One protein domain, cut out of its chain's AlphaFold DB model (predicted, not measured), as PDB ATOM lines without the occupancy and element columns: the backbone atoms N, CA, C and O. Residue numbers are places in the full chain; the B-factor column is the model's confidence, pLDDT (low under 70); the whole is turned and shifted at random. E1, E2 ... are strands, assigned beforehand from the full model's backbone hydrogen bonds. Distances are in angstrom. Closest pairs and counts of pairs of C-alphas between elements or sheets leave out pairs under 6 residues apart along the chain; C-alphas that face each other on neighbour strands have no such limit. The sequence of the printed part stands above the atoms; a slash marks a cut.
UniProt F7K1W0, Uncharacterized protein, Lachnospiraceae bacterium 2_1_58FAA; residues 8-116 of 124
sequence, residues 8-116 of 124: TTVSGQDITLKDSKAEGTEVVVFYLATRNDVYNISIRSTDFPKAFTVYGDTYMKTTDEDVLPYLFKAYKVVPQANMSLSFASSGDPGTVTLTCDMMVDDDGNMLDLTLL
ATOM      1  N   THR A   8     267.148 219.204 142.021       82.88
ATOM      2  CA  THR A   8     266.763 220.246 141.060       82.88
ATOM      3  C   THR A   8     265.330 220.046 140.582       82.88
ATOM      4  O   THR A   8     264.550 220.995 140.545       82.88
ATOM      5  N   THR A   9     264.965 218.812 140.231       82.56
ATOM      6  CA  THR A   9     263.619 218.474 139.752       82.56
ATOM      7  C   THR A   9     263.208 217.081 140.199       82.56
ATOM      8  O   THR A   9     264.033 216.171 140.217       82.56
ATOM      9  N   VAL A  10     261.915 216.913 140.474       78.62
ATOM     10  CA  VAL A  10     261.262 215.611 140.642       78.62
ATOM     11  C   VAL A  10     260.172 215.518 139.581       78.62
ATOM     12  O   VAL A  10     259.311 216.395 139.509       78.62
ATOM     13  N   SER A  11     260.224 214.493 138.736       79.44
ATOM     14  CA  SER A  11     259.251 214.267 137.667       79.44
ATOM     15  C   SER A  11     258.899 212.787 137.592       79.44
ATOM     16  O   SER A  11     259.672 211.977 137.093       79.44
ATOM     17  N   GLY A  12     257.711 212.423 138.076       74.50
ATOM     18  CA  GLY A  12     257.302 211.021 138.150       74.50
ATOM     19  C   GLY A  12     258.215 210.228 139.085       74.50
ATOM     20  O   GLY A  12     258.260 210.519 140.278       74.50
ATOM     21  N   GLN A  13     258.918 209.234 138.538       72.94
ATOM     22  CA  GLN A  13     259.893 208.409 139.263       72.94
ATOM     23  C   GLN A  13     261.342 208.904 139.089       72.94
ATOM     24  O   GLN A  13     262.253 208.329 139.677       72.94
ATOM     25  N   ASP A  14     261.552 209.985 138.330       78.56
ATOM     26  CA  ASP A  14     262.877 210.541 138.056       78.56
ATOM     27  C   ASP A  14     263.197 211.705 139.007       78.56
ATOM     28  O   ASP A  14     262.438 212.677 139.118       78.56
ATOM     29  N   ILE A  15     264.352 211.626 139.673       79.62
ATOM     30  CA  ILE A  15     264.890 212.667 140.558       79.62
ATOM     31  C   ILE A  15     266.208 213.171 139.969       79.62
ATOM     32  O   ILE A  15     267.172 212.419 139.840       79.62
ATOM     33  N   THR A  16     266.274 214.463 139.654       83.75
ATOM     34  CA  THR A  16     267.493 215.098 139.136       83.75
ATOM     35  C   THR A  16     268.229 215.792 140.269       83.75
ATOM     36  O   THR A  16     267.725 216.763 140.840       83.75
ATOM     37  N   LEU A  17     269.439 215.335 140.572       82.38
ATOM     38  CA  LEU A  17     270.337 215.991 141.521       82.38
ATOM     39  C   LEU A  17     271.037 217.185 140.863       82.38
ATOM     40  O   LEU A  17     271.330 217.169 139.669       82.38
ATOM     41  N   LYS A  18     271.306 218.230 141.644       81.62
ATOM     42  CA  LYS A  18     272.052 219.414 141.198       81.62
ATOM     43  C   LYS A  18     273.522 219.095 140.928       81.62
ATOM     44  O   LYS A  18     274.087 219.605 139.965       81.62
ATOM     45  N   ASP A  19     274.102 218.220 141.747       79.44
ATOM     46  CA  ASP A  19     275.477 217.754 141.606       79.44
ATOM     47  C   ASP A  19     275.500 216.316 141.081       79.44
ATOM     48  O   ASP A  19     274.885 215.418 141.661       79.44
ATOM     49  N   SER A  20     276.240 216.080 139.995       68.69
ATOM     50  CA  SER A  20     276.431 214.735 139.453       68.69
ATOM     51  C   SER A  20     277.280 213.891 140.404       68.69
ATOM     52  O   SER A  20     278.384 214.298 140.781       68.69
ATOM     53  N   LYS A  21     276.803 212.695 140.747       74.19
ATOM     54  CA  LYS A  21     277.582 211.676 141.462       74.19
ATOM     55  C   LYS A  21     278.078 210.602 140.502       74.19
ATOM     56  O   LYS A  21     277.598 210.500 139.375       74.19
ATOM     57  N   ALA A  22     279.072 209.836 140.948       76.75
ATOM     58  CA  ALA A  22     279.537 208.678 140.203       76.75
ATOM     59  C   ALA A  22     278.389 207.673 140.048       76.75
ATOM     60  O   ALA A  22     277.592 207.478 140.972       76.75
ATOM     61  N   GLU A  23     278.310 207.048 138.879       74.12
ATOM     62  CA  GLU A  23     277.335 205.995 138.617       74.12
ATOM     63  C   GLU A  23     277.497 204.865 139.648       74.12
ATOM     64  O   GLU A  23     278.618 204.451 139.949       74.12
ATOM     65  N   GLY A  24     276.383 204.415 140.234       74.31
ATOM     66  CA  GLY A  24     276.376 203.410 141.303       74.31
ATOM     67  C   GLY A  24     276.531 203.952 142.732       74.31
ATOM     68  O   GLY A  24     276.653 203.157 143.656       74.31
ATOM     69  N   THR A  25     276.514 205.274 142.939       79.38
ATOM     70  CA  THR A  25     276.449 205.849 144.297       79.38
ATOM     71  C   THR A  25     275.054 205.628 144.892       79.38
ATOM     72  O   THR A  25     274.069 206.100 144.323       79.38
ATOM     73  N   GLU A  26     274.968 204.945 146.033       71.44
ATOM     74  CA  GLU A  26     273.719 204.787 146.788       71.44
ATOM     75  C   GLU A  26     273.287 206.123 147.410       71.44
ATOM     76  O   GLU A  26     274.117 206.913 147.868       71.44
ATOM     77  N   VAL A  27     271.981 206.404 147.392       73.25
ATOM     78  CA  VAL A  27     271.397 207.635 147.943       73.25
ATOM     79  C   VAL A  27     270.145 207.308 148.748       73.25
ATOM     80  O   VAL A  27     269.311 206.515 148.314       73.25
ATOM     81  N   VAL A  28     269.995 207.954 149.903       69.75
ATOM     82  CA  VAL A  28     268.780 207.884 150.723       69.75
ATOM     83  C   VAL A  28     267.868 209.053 150.350       69.75
ATOM     84  O   VAL A  28     268.313 210.201 150.270       69.75
ATOM     85  N   VAL A  29     266.589 208.773 150.081       65.38
ATOM     86  CA  VAL A  29     265.618 209.770 149.606       65.38
ATOM     87  C   VAL A  29     264.440 209.864 150.571       65.38
ATOM     88  O   VAL A  29     263.698 208.904 150.747       65.38
ATOM     89  N   PHE A  30     264.217 211.060 151.118       59.50
ATOM     90  CA  PHE A  30     263.027 211.397 151.901       59.50
ATOM     91  C   PHE A  30     262.148 212.367 151.109       59.50
ATOM     92  O   PHE A  30     262.645 213.358 150.567       59.50
ATOM     93  N   TYR A  31     260.842 212.110 151.044       60.69
ATOM     94  CA  TYR A  31     259.890 212.996 150.375       60.69
ATOM     95  C   TYR A  31     258.598 213.144 151.180       60.69
ATOM     96  O   TYR A  31     258.162 212.233 151.876       60.69
ATOM     97  N   LEU A  32     257.968 214.310 151.048       56.16
ATOM     98  CA  LEU A  32     256.638 214.600 151.575       56.16
ATOM     99  C   LEU A  32     255.713 214.823 150.380       56.16
ATOM    100  O   LEU A  32     255.994 215.665 149.526       56.16
ATOM    101  N   ALA A  33     254.619 214.066 150.301       59.78
ATOM    102  CA  ALA A  33     253.642 214.195 149.227       59.78
ATOM    103  C   ALA A  33     252.354 214.836 149.750       59.78
ATOM    104  O   ALA A  33     251.646 214.260 150.575       59.78
ATOM    105  N   THR A  34     252.012 216.014 149.229       56.47
ATOM    106  CA  THR A  34     250.704 216.629 149.471       56.47
ATOM    107  C   THR A  34     249.667 215.946 148.583       56.47
ATOM    108  O   THR A  34     249.701 216.094 147.362       56.47
ATOM    109  N   ARG A  35     248.734 215.194 149.178       57.53
ATOM    110  CA  ARG A  35     247.557 214.667 148.468       57.53
ATOM    111  C   ARG A  35     246.365 215.594 148.673       57.53
ATOM    112  O   ARG A  35     246.073 215.982 149.797       57.53
ATOM    113  N   ASN A  36     245.656 215.896 147.588       51.69
ATOM    114  CA  ASN A  36     244.390 216.637 147.634       51.69
ATOM    115  C   ASN A  36     243.177 215.710 147.863       51.69
ATOM    116  O   ASN A  36     242.100 216.187 148.202       51.69
ATOM    117  N   ASP A  37     243.373 214.391 147.755       50.25
ATOM    118  CA  ASP A  37     242.340 213.358 147.917       50.25
ATOM    119  C   ASP A  37     242.304 212.804 149.354       50.25
ATOM    120  O   ASP A  37     242.327 211.593 149.586       50.25
ATOM    121  N   VAL A  38     242.322 213.691 150.353       41.06
ATOM    122  CA  VAL A  38     242.228 213.293 151.766       41.06
ATOM    123  C   VAL A  38     240.752 213.182 152.143       41.06
ATOM    124  O   VAL A  38     240.082 214.177 152.418       41.06
ATOM    125  N   TYR A  39     240.224 211.959 152.142       46.59
ATOM    126  CA  TYR A  39     238.845 211.688 152.541       46.59
ATOM    127  C   TYR A  39     238.732 211.592 154.067       46.59
ATOM    128  O   TYR A  39     239.372 210.761 154.707       46.59
ATOM    129  N   ASN A  40     237.886 212.438 154.661       50.47
ATOM    130  CA  ASN A  40     237.487 212.312 156.062       50.47
ATOM    131  C   ASN A  40     236.526 211.118 156.212       50.47
ATOM    132  O   ASN A  40     235.496 211.065 155.535       50.47
ATOM    133  N   ILE A  41     236.834 210.182 157.112       53.41
ATOM    134  CA  ILE A  41     235.908 209.104 157.473       53.41
ATOM    135  C   ILE A  41     234.848 209.685 158.422       53.41
ATOM    136  O   ILE A  41     235.005 209.702 159.640       53.41
ATOM    137  N   SER A  42     233.744 210.166 157.850       51.59
ATOM    138  CA  SER A  42     232.531 210.504 158.599       51.59
ATOM    139  C   SER A  42     231.662 209.259 158.747       51.59
ATOM    140  O   SER A  42     230.890 208.932 157.849       51.59
ATOM    141  N   ILE A  43     231.765 208.572 159.887       56.03
ATOM    142  CA  ILE A  43     230.868 207.459 160.216       56.03
ATOM    143  C   ILE A  43     229.509 208.045 160.613       56.03
ATOM    144  O   ILE A  43     229.356 208.637 161.683       56.03
ATOM    145  N   ARG A  44     228.516 207.907 159.732       56.78
ATOM    146  CA  ARG A  44     227.115 208.271 159.991       56.78
ATOM    147  C   ARG A  44     226.312 206.991 160.195       56.78
ATOM    148  O   ARG A  44     226.589 205.985 159.558       56.78
ATOM    149  N   SER A  45     225.272 207.043 161.029       52.72
ATOM    150  CA  SER A  45     224.382 205.892 161.292       52.72
ATOM    151  C   SER A  45     223.747 205.297 160.015       52.72
ATOM    152  O   SER A  45     223.369 204.132 159.989       52.72
ATOM    153  N   THR A  46     223.652 206.088 158.940       54.38
ATOM    154  CA  THR A  46     223.071 205.698 157.646       54.38
ATOM    155  C   THR A  46     224.081 205.184 156.625       54.38
ATOM    156  O   THR A  46     223.675 204.520 155.677       54.38
ATOM    157  N   ASP A  47     225.372 205.476 156.801       59.50
ATOM    158  CA  ASP A  47     226.398 205.275 155.779       59.50
ATOM    159  C   ASP A  47     227.652 204.686 156.420       59.50
ATOM    160  O   ASP A  47     228.570 205.399 156.837       59.50
ATOM    161  N   PHE A  48     227.675 203.357 156.510       64.69
ATOM    162  CA  PHE A  48     228.881 202.630 156.875       64.69
ATOM    163  C   PHE A  48     229.771 202.446 155.639       64.69
ATOM    164  O   PHE A  48     229.285 202.002 154.591       64.69
ATOM    165  N   PRO A  49     231.072 202.767 155.729       68.88
ATOM    166  CA  PRO A  49     232.003 202.516 154.638       68.88
ATOM    167  C   PRO A  49     232.082 201.009 154.357       68.88
ATOM    168  O   PRO A  49     232.147 200.205 155.279       68.88
ATOM    169  N   LYS A  50     232.061 200.625 153.073       76.69
ATOM    170  CA  LYS A  50     232.047 199.211 152.660       76.69
ATOM    171  C   LYS A  50     233.386 198.523 152.904       76.69
ATOM    172  O   LYS A  50     233.467 197.584 153.678       76.69
ATOM    173  N   ALA A  51     234.420 198.974 152.209       83.56
ATOM    174  CA  ALA A  51     235.784 198.511 152.388       83.56
ATOM    175  C   ALA A  51     236.700 199.729 152.299       83.56
ATOM    176  O   ALA A  51     236.442 200.630 151.496       83.56
ATOM    177  N   PHE A  52     237.736 199.769 153.125       79.19
ATOM    178  CA  PHE A  52     238.736 200.831 153.113       79.19
ATOM    179  C   PHE A  52     240.136 200.262 153.355       79.19
ATOM    180  O   PHE A  52     240.289 199.129 153.801       79.19
ATOM    181  N   THR A  53     241.157 201.049 153.028       83.94
ATOM    182  CA  THR A  53     242.563 200.731 153.305       83.94
ATOM    183  C   THR A  53     242.980 201.444 154.585       83.94
ATOM    184  O   THR A  53     242.662 202.623 154.759       83.94
ATOM    185  N   VAL A  54     243.697 200.757 155.473       82.75
ATOM    186  CA  VAL A  54     244.258 201.361 156.689       82.75
ATOM    187  C   VAL A  54     245.748 201.567 156.498       82.75
ATOM    188  O   VAL A  54     246.456 200.631 156.134       82.75
ATOM    189  N   TYR A  55     246.196 202.783 156.784       82.50
ATOM    190  CA  TYR A  55     247.601 203.140 156.925       82.50
ATOM    191  C   TYR A  55     247.832 203.538 158.377       82.50
ATOM    192  O   TYR A  55     247.023 204.277 158.944       82.50
ATOM    193  N   GLY A  56     248.909 203.050 158.974       79.12
ATOM    194  CA  GLY A  56     249.299 203.442 160.317       79.12
ATOM    195  C   GLY A  56     250.786 203.253 160.528       79.12
ATOM    196  O   GLY A  56     251.377 202.322 159.989       79.12
ATOM    197  N   ASP A  57     251.357 204.121 161.346       79.38
ATOM    198  CA  ASP A  57     252.706 203.943 161.858       79.38
ATOM    199  C   ASP A  57     252.595 203.228 163.203       79.38
ATOM    200  O   ASP A  57     251.755 203.566 164.046       79.38
ATOM    201  N   THR A  58     253.393 202.186 163.395       77.44
ATOM    202  CA  THR A  58     253.403 201.420 164.637       77.44
ATOM    203  C   THR A  58     254.823 201.067 165.030       77.44
ATOM    204  O   THR A  58     255.688 200.909 164.179       77.44
ATOM    205  N   TYR A  59     255.063 200.927 166.328       80.00
ATOM    206  CA  TYR A  59     256.337 200.459 166.850       80.00
ATOM    207  C   TYR A  59     256.157 199.022 167.319       80.00
ATOM    208  O   TYR A  59     255.273 198.740 168.134       80.00
ATOM    209  N   MET A  60     256.981 198.108 166.815       74.38
ATOM    210  CA  MET A  60     256.978 196.716 167.259       74.38
ATOM    211  C   MET A  60     258.242 196.423 168.052       74.38
ATOM    212  O   MET A  60     259.345 196.728 167.611       74.38
ATOM    213  N   LYS A  61     258.066 195.809 169.226       80.06
ATOM    214  CA  LYS A  61     259.181 195.327 170.040       80.06
ATOM    215  C   LYS A  61     259.584 193.929 169.566       80.06
ATOM    216  O   LYS A  61     258.735 193.035 169.516       80.06
ATOM    217  N   THR A  62     260.850 193.740 169.213       75.50
ATOM    218  CA  THR A  62     261.403 192.442 168.810       75.50
ATOM    219  C   THR A  62     261.634 191.543 170.031       75.50
ATOM    220  O   THR A  62     261.478 191.957 171.184       75.50
ATOM    221  N   THR A  63     261.998 190.278 169.791       74.38
ATOM    222  CA  THR A  63     262.355 189.343 170.880       74.38
ATOM    223  C   THR A  63     263.629 189.781 171.611       74.38
ATOM    224  O   THR A  63     263.790 189.464 172.786       74.38
ATOM    225  N   ASP A  64     264.470 190.568 170.940       75.69
ATOM    226  CA  ASP A  64     265.731 191.107 171.456       75.69
ATOM    227  C   ASP A  64     265.555 192.476 172.143       75.69
ATOM    228  O   ASP A  64     266.520 193.144 172.487       75.69
ATOM    229  N   GLU A  65     264.305 192.862 172.408       72.12
ATOM    230  CA  GLU A  65     263.886 194.108 173.050       72.12
ATOM    231  C   GLU A  65     264.023 195.402 172.241       72.12
ATOM    232  O   GLU A  65     263.628 196.459 172.744       72.12
ATOM    233  N   ASP A  66     264.450 195.316 170.986       76.75
ATOM    234  CA  ASP A  66     264.541 196.470 170.093       76.75
ATOM    235  C   ASP A  66     263.154 196.958 169.676       76.75
ATOM    236  O   ASP A  66     262.259 196.163 169.384       76.75
ATOM    237  N   VAL A  67     262.961 198.276 169.650       77.56
ATOM    238  CA  VAL A  67     261.705 198.907 169.237       77.56
ATOM    239  C   VAL A  67     261.888 199.448 167.832       77.56
ATOM    240  O   VAL A  67     262.520 200.480 167.646       77.56
ATOM    241  N   LEU A  68     261.311 198.753 166.857       78.19
ATOM    242  CA  LEU A  68     261.467 199.086 165.450       78.19
ATOM    243  C   LEU A  68     260.205 199.775 164.908       78.19
ATOM    244  O   LEU A  68     259.091 199.291 165.162       78.19
ATOM    245  N   PRO A  69     260.345 200.893 164.175       79.44
ATOM    246  CA  PRO A  69     259.223 201.554 163.529       79.44
ATOM    247  C   PRO A  69     258.784 200.772 162.284       79.44
ATOM    248  O   PRO A  69     259.591 200.372 161.452       79.44
ATOM    249  N   TYR A  70     257.482 200.573 162.120       77.44
ATOM    250  CA  TYR A  70     256.889 199.908 160.967       77.44
ATOM    251  C   TYR A  70     255.766 200.749 160.381       77.44
ATOM    252  O   TYR A  70     254.861 201.195 161.090       77.44
ATOM    253  N   LEU A  71     255.768 200.863 159.057       81.31
ATOM    254  CA  LEU A  71     254.597 201.274 158.304       81.31
ATOM    255  C   LEU A  71     253.692 200.054 158.120       81.31
ATOM    256  O   LEU A  71     254.037 199.092 157.425       81.31
ATOM    257  N   PHE A  72     252.523 200.108 158.741       83.44
ATOM    258  CA  PHE A  72     251.456 199.130 158.609       83.44
ATOM    259  C   PHE A  72     250.475 199.569 157.521       83.44
ATOM    260  O   PHE A  72     249.906 200.666 157.572       83.44
ATOM    261  N   LYS A  73     250.229 198.682 156.553       86.94
ATOM    262  CA  LYS A  73     249.234 198.881 155.496       86.94
ATOM    263  C   LYS A  73     248.335 197.657 155.362       86.94
ATOM    264  O   LYS A  73     248.742 196.636 154.813       86.94
ATOM    265  N   ALA A  74     247.082 197.784 155.792       86.12
ATOM    266  CA  ALA A  74     246.046 196.791 155.512       86.12
ATOM    267  C   ALA A  74     245.267 197.200 154.260       86.12
ATOM    268  O   ALA A  74     244.573 198.220 154.263       86.12
ATOM    269  N   TYR A  75     245.385 196.405 153.197       86.25
ATOM    270  CA  TYR A  75     244.944 196.770 151.846       86.25
ATOM    271  C   TYR A  75     243.427 196.892 151.721       86.25
ATOM    272  O   TYR A  75     242.926 197.868 151.157       86.25
ATOM    273  N   LYS A  76     242.696 195.936 152.297       87.69
ATOM    274  CA  LYS A  76     241.237 195.880 152.244       87.69
ATOM    275  C   LYS A  76     240.689 195.401 153.578       87.69
ATOM    276  O   LYS A  76     240.746 194.216 153.898       87.69
ATOM    277  N   VAL A  77     240.136 196.329 154.349       87.19
ATOM    278  CA  VAL A  77     239.418 196.019 155.586       87.19
ATOM    279  C   VAL A  77     237.945 196.380 155.448       87.19
ATOM    280  O   VAL A  77     237.593 197.407 154.864       87.19
ATOM    281  N   VAL A  78     237.081 195.516 155.967       85.69
ATOM    282  CA  VAL A  78     235.623 195.673 155.966       85.69
ATOM    283  C   VAL A  78     235.174 195.810 157.417       85.69
ATOM    284  O   VAL A  78     235.398 194.887 158.197       85.69
ATOM    285  N   PRO A  79     234.573 196.934 157.831       83.56
ATOM    286  CA  PRO A  79     234.129 197.094 159.205       83.56
ATOM    287  C   PRO A  79     232.975 196.135 159.499       83.56
ATOM    288  O   PRO A  79     232.036 196.000 158.709       83.56
ATOM    289  N   GLN A  80     233.022 195.494 160.659       83.25
ATOM    290  CA  GLN A  80     231.892 194.730 161.162       83.25
ATOM    291  C   GLN A  80     230.767 195.691 161.582       83.25
ATOM    292  O   GLN A  80     231.009 196.824 162.003       83.25
ATOM    293  N   ALA A  81     229.512 195.248 161.468       71.25
ATOM    294  CA  ALA A  81     228.343 196.095 161.736       71.25
ATOM    295  C   ALA A  81     228.229 196.549 163.208       71.25
ATOM    296  O   ALA A  81     227.525 197.509 163.521       71.25
ATOM    297  N   ASN A  82     228.902 195.855 164.126       68.44
ATOM    298  CA  ASN A  82     228.980 196.192 165.541       68.44
ATOM    299  C   ASN A  82     230.082 197.234 165.790       68.44
ATOM    300  O   ASN A  82     231.253 196.912 165.964       68.44
ATOM    301  N   MET A  83     229.682 198.497 165.899       64.62
ATOM    302  CA  MET A  83     230.526 199.560 166.443       64.62
ATOM    303  C   MET A  83     230.149 199.808 167.907       64.62
ATOM    304  O   MET A  83     228.972 200.002 168.216       64.62
ATOM    305  N   SER A  84     231.138 199.840 168.803       62.50
ATOM    306  CA  SER A  84     230.936 200.250 170.198       62.50
ATOM    307  C   SER A  84     231.583 201.608 170.427       62.50
ATOM    308  O   SER A  84     232.795 201.766 170.268       62.50
ATOM    309  N   LEU A  85     230.762 202.581 170.815       60.41
ATOM    310  CA  LEU A  85     231.200 203.920 171.176       60.41
ATOM    311  C   LEU A  85     230.821 204.177 172.633       60.41
ATOM    312  O   LEU A  85     229.637 204.304 172.955       60.41
ATOM    313  N   SER A  86     231.814 204.207 173.519       58.53
ATOM    314  CA  SER A  86     231.601 204.476 174.938       58.53
ATOM    315  C   SER A  86     231.941 205.928 175.257       58.53
ATOM    316  O   SER A  86     233.063 206.397 175.061       58.53
ATOM    317  N   PHE A  87     230.948 206.648 175.775       54.12
ATOM    318  CA  PHE A  87     231.115 207.997 176.303       54.12
ATOM    319  C   PHE A  87     231.060 207.932 177.827       54.12
ATOM    320  O   PHE A  87     230.015 207.621 178.400       54.12
ATOM    321  N   ALA A  88     232.178 208.211 178.494       55.78
ATOM    322  CA  ALA A  88     232.203 208.378 179.941       55.78
ATOM    323  C   ALA A  88     231.899 209.847 180.284       55.78
ATOM    324  O   ALA A  88     232.562 210.762 179.804       55.78
ATOM    325  N   SER A  89     230.889 210.090 181.123       49.06
ATOM    326  CA  SER A  89     230.504 211.447 181.561       49.06
ATOM    327  C   SER A  89     231.452 212.043 182.623       49.06
ATOM    328  O   SER A  89     231.171 213.116 183.154       49.06
ATOM    329  N   SER A  90     232.542 211.350 182.964       58.94
ATOM    330  CA  SER A  90     233.506 211.710 184.016       58.94
ATOM    331  C   SER A  90     234.675 212.578 183.541       58.94
ATOM    332  O   SER A  90     235.499 212.968 184.361       58.94
ATOM    333  N   GLY A  91     234.752 212.908 182.248       54.25
ATOM    334  CA  GLY A  91     235.900 213.619 181.671       54.25
ATOM    335  C   GLY A  91     237.027 212.698 181.191       54.25
ATOM    336  O   GLY A  91     238.041 213.195 180.709       54.25
ATOM    337  N   ASP A  92     236.839 211.377 181.272       63.06
ATOM    338  CA  ASP A  92     237.746 210.401 180.671       63.06
ATOM    339  C   ASP A  92     237.561 210.354 179.140       63.06
ATOM    340  O   ASP A  92     236.430 210.487 178.655       63.06
ATOM    341  N   PRO A  93     238.638 210.156 178.357       59.38
ATOM    342  CA  PRO A  93     238.554 210.066 176.904       59.38
ATOM    343  C   PRO A  93     237.553 208.988 176.469       59.38
ATOM    344  O   PRO A  93     237.641 207.834 176.892       59.38
ATOM    345  N   GLY A  94     236.603 209.352 175.605       62.84
ATOM    346  CA  GLY A  94     235.703 208.378 174.989       62.84
ATOM    347  C   GLY A  94     236.502 207.352 174.186       62.84
ATOM    348  O   GLY A  94     237.414 207.718 173.445       62.84
ATOM    349  N   THR A  95     236.177 206.069 174.336       62.22
ATOM    350  CA  THR A  95     236.834 204.998 173.575       62.22
ATOM    351  C   THR A  95     235.975 204.638 172.372       62.22
ATOM    352  O   THR A  95     234.781 204.355 172.502       62.22
ATOM    353  N   VAL A  96     236.592 204.637 171.190       67.12
ATOM    354  CA  VAL A  96     235.982 204.144 169.952       67.12
ATOM    355  C   VAL A  96     236.630 202.812 169.608       67.12
ATOM    356  O   VAL A  96     237.842 202.752 169.411       67.12
ATOM    357  N   THR A  97     235.840 201.744 169.521       71.19
ATOM    358  CA  THR A  97     236.319 200.442 169.043       71.19
ATOM    359  C   THR A  97     235.638 200.113 167.723       71.19
ATOM    360  O   THR A  97     234.416 199.956 167.669       71.19
ATOM    361  N   LEU A  98     236.444 200.009 166.663       75.12
ATOM    362  CA  LEU A  98     236.022 199.574 165.336       75.12
ATOM    363  C   LEU A  98     236.699 198.241 165.007       75.12
ATOM    364  O   LEU A  98     237.914 198.186 164.832       75.12
ATOM    365  N   THR A  99     235.905 197.180 164.910       83.00
ATOM    366  CA  THR A  99     236.384 195.866 164.473       83.00
ATOM    367  C   THR A  99     236.235 195.767 162.963       83.00
ATOM    368  O   THR A  99     235.162 196.058 162.437       83.00
ATOM    369  N   CYS A 100     237.289 195.353 162.263       84.50
ATOM    370  CA  CYS A 100     237.241 195.135 160.821       84.50
ATOM    371  C   CYS A 100     237.734 193.732 160.467       84.50
ATOM    372  O   CYS A 100     238.708 193.253 161.045       84.50
ATOM    373  N   ASP A 101     237.093 193.119 159.478       87.94
ATOM    374  CA  ASP A 101     237.563 191.909 158.819       87.94
ATOM    375  C   ASP A 101     238.587 192.292 157.744       87.94
ATOM    376  O   ASP A 101     238.324 193.140 156.889       87.94
ATOM    377  N   MET A 102     239.768 191.676 157.781       86.62
ATOM    378  CA  MET A 102     240.811 191.881 156.776       86.62
ATOM    379  C   MET A 102     240.620 190.896 155.619       86.62
ATOM    380  O   MET A 102     240.521 189.688 155.832       86.62
ATOM    381  N   MET A 103     240.564 191.411 154.393       87.38
ATOM    382  CA  MET A 103     240.369 190.634 153.170       87.38
ATOM    383  C   MET A 103     241.544 190.818 152.209       87.38
ATOM    384  O   MET A 103     242.290 191.790 152.295       87.38
ATOM    385  N   VAL A 104     241.672 189.890 151.261       88.44
ATOM    386  CA  VAL A 104     242.569 190.044 150.113       88.44
ATOM    387  C   VAL A 104     241.963 191.068 149.149       88.44
ATOM    388  O   VAL A 104     240.759 191.012 148.854       88.44
ATOM    389  N   ASP A 105     242.768 192.028 148.705       88.12
ATOM    390  CA  ASP A 105     242.384 192.981 147.669       88.12
ATOM    391  C   ASP A 105     242.352 192.339 146.273       88.12
ATOM    392  O   ASP A 105     242.543 191.135 146.105       88.12
ATOM    393  N   ASP A 106     242.030 193.139 145.261       87.69
ATOM    394  CA  ASP A 106     241.878 192.631 143.898       87.69
ATOM    395  C   ASP A 106     243.242 192.287 143.252       87.69
ATOM    396  O   ASP A 106     243.285 191.534 142.279       87.69
ATOM    397  N   ASP A 107     244.343 192.770 143.838       87.75
ATOM    398  CA  ASP A 107     245.730 192.530 143.426       87.75
ATOM    399  C   ASP A 107     246.390 191.367 144.201       87.75
ATOM    400  O   ASP A 107     247.537 191.008 143.933       87.75
ATOM    401  N   GLY A 108     245.676 190.734 145.140       86.38
ATOM    402  CA  GLY A 108     246.189 189.618 145.942       86.38
ATOM    403  C   GLY A 108     246.887 190.027 147.244       86.38
ATOM    404  O   GLY A 108     247.411 189.157 147.945       86.38
ATOM    405  N   ASN A 109     246.879 191.309 147.604       86.50
ATOM    406  CA  ASN A 109     247.522 191.834 148.806       86.50
ATOM    407  C   ASN A 109     246.564 191.810 150.002       86.50
ATOM    408  O   ASN A 109     245.360 192.030 149.870       86.50
ATOM    409  N   MET A 110     247.102 191.572 151.198       86.12
ATOM    410  CA  MET A 110     246.316 191.540 152.439       86.12
ATOM    411  C   MET A 110     246.868 192.531 153.465       86.12
ATOM    412  O   MET A 110     246.172 193.461 153.879       86.12
ATOM    413  N   LEU A 111     248.135 192.359 153.838       86.94
ATOM    414  CA  LEU A 111     248.804 193.154 154.855       86.94
ATOM    415  C   LEU A 111     250.286 193.290 154.526       86.94
ATOM    416  O   LEU A 111     250.956 192.270 154.376       86.94
ATOM    417  N   ASP A 112     250.780 194.525 154.540       85.50
ATOM    418  CA  ASP A 112     252.211 194.812 154.553       85.50
ATOM    419  C   ASP A 112     252.633 195.438 155.880       85.50
ATOM    420  O   ASP A 112     251.974 196.336 156.418       85.50
ATOM    421  N   LEU A 113     253.780 194.974 156.368       83.12
ATOM    422  CA  LEU A 113     254.550 195.576 157.445       83.12
ATOM    423  C   LEU A 113     255.918 195.922 156.870       83.12
ATOM    424  O   LEU A 113     256.736 195.037 156.625       83.12
ATOM    425  N   THR A 114     256.145 197.202 156.611       82.38
ATOM    426  CA  THR A 114     257.427 197.678 156.084       82.38
ATOM    427  C   THR A 114     258.223 198.272 157.228       82.38
ATOM    428  O   THR A 114     257.759 199.226 157.848       82.38
ATOM    429  N   LEU A 115     259.392 197.695 157.519       80.81
ATOM    430  CA  LEU A 115     260.332 198.271 158.477       80.81
ATOM    431  C   LEU A 115     260.738 199.654 157.967       80.81
ATOM    432  O   LEU A 115     261.201 199.788 156.832       80.81
ATOM    433  N   LEU A 116     260.511 200.669 158.788       76.50
ATOM    434  CA  LEU A 116     261.016 202.003 158.532       76.50
ATOM    435  C   LEU A 116     262.481 202.047 158.988       76.50
ATOM    436  O   LEU A 116     262.824 201.381 159.965       76.50
TER     437      LEU A 116
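AT A GLANCE: This is residues 8 to 116 of the 124 residues of an uncharacterized protein of Lachnospiraceae bacterium 2_1_58FAA (UniProt F7K1W0). A twisted four-stranded sheet is built along one long, bent strand, E4, with E3 on one side of it and E5 and E6 one after the other on its other side. Far from this sheet, at one end of the longest axis, lies a small separate hairpin, E1 and E2, joined to the sheet by a long unnamed stretch, residues 18 to 51. The printed part has 109 residues, with no named helix and six named strands, E1 to E6 in order along the chain; both sheets are antiparallel, and the larger one is branched. The class is all strand, though strands hold 52 of the 109 residues, under half. The whole is extended, with a radius of gyration of the C-alphas of 20.3 A, and it spans 62 by 39 by 35 A.

HOW THE PARTS SIT: E4, residues 67 to 86, has three neighbours and bends by 118 degrees at residue 81. E3, residues 52 to 61, is its antiparallel neighbour on one side, beside residues 67 to 77; N 56 and O 72 are within hydrogen-bond range at 2.9 A. E6, residues 111 to 115, lies on the other side, beside residues 70 to 74, also antiparallel, with N 71 and O 114 2.8 A apart. E5, residues 95 to 103, is on that same side and antiparallel to E4; its pairing is staggered from that of E6, over residues 76 to 86 of E4, with N 78 and O 101 2.8 A apart. E3, E4 and E5 form a meander, each strand the antiparallel neighbour of the one before; E3 and E4 are a hairpin, and so are E4 and E5. E5 and E6 are only just apart, at 8.3 A. E1, residues 8 to 11, and E2, residues 14 to 17, form an antiparallel hairpin at 177 degrees, with N 16 and O 9 2.9 A apart; both are apart from E3, E4, E5 and E6.

IN THESE COORDINATES: E1 begins at C-alpha 8 (266.763, 220.246, 141.060) and is 10.2 A long; E2 is 9.9 A. E3 measures 27.1 A and bends by 55 degrees at residue 57. E4 runs 31.1 A from C-alpha 67 (261.705, 198.907, 169.237) to C-alpha 86. E5 is 25.2 A long, and E6, 13.1 A, ends at C-alpha 115 (260.332, 198.271, 158.477).

THE WHOLE: The C-alphas farthest apart, of Ala 22 and Ser 89, are 64.2 A apart. The printed part has no cut. The link from E2 to E3, 34 residues, is long. Residues 20 to 28, 30 to 40, 42 to 47 and 88 to 93 stand free. Mean pLDDT of the printed part is 72.9; it is under 70 at residue 20, residues 28 to 49 and residues 82 to 96.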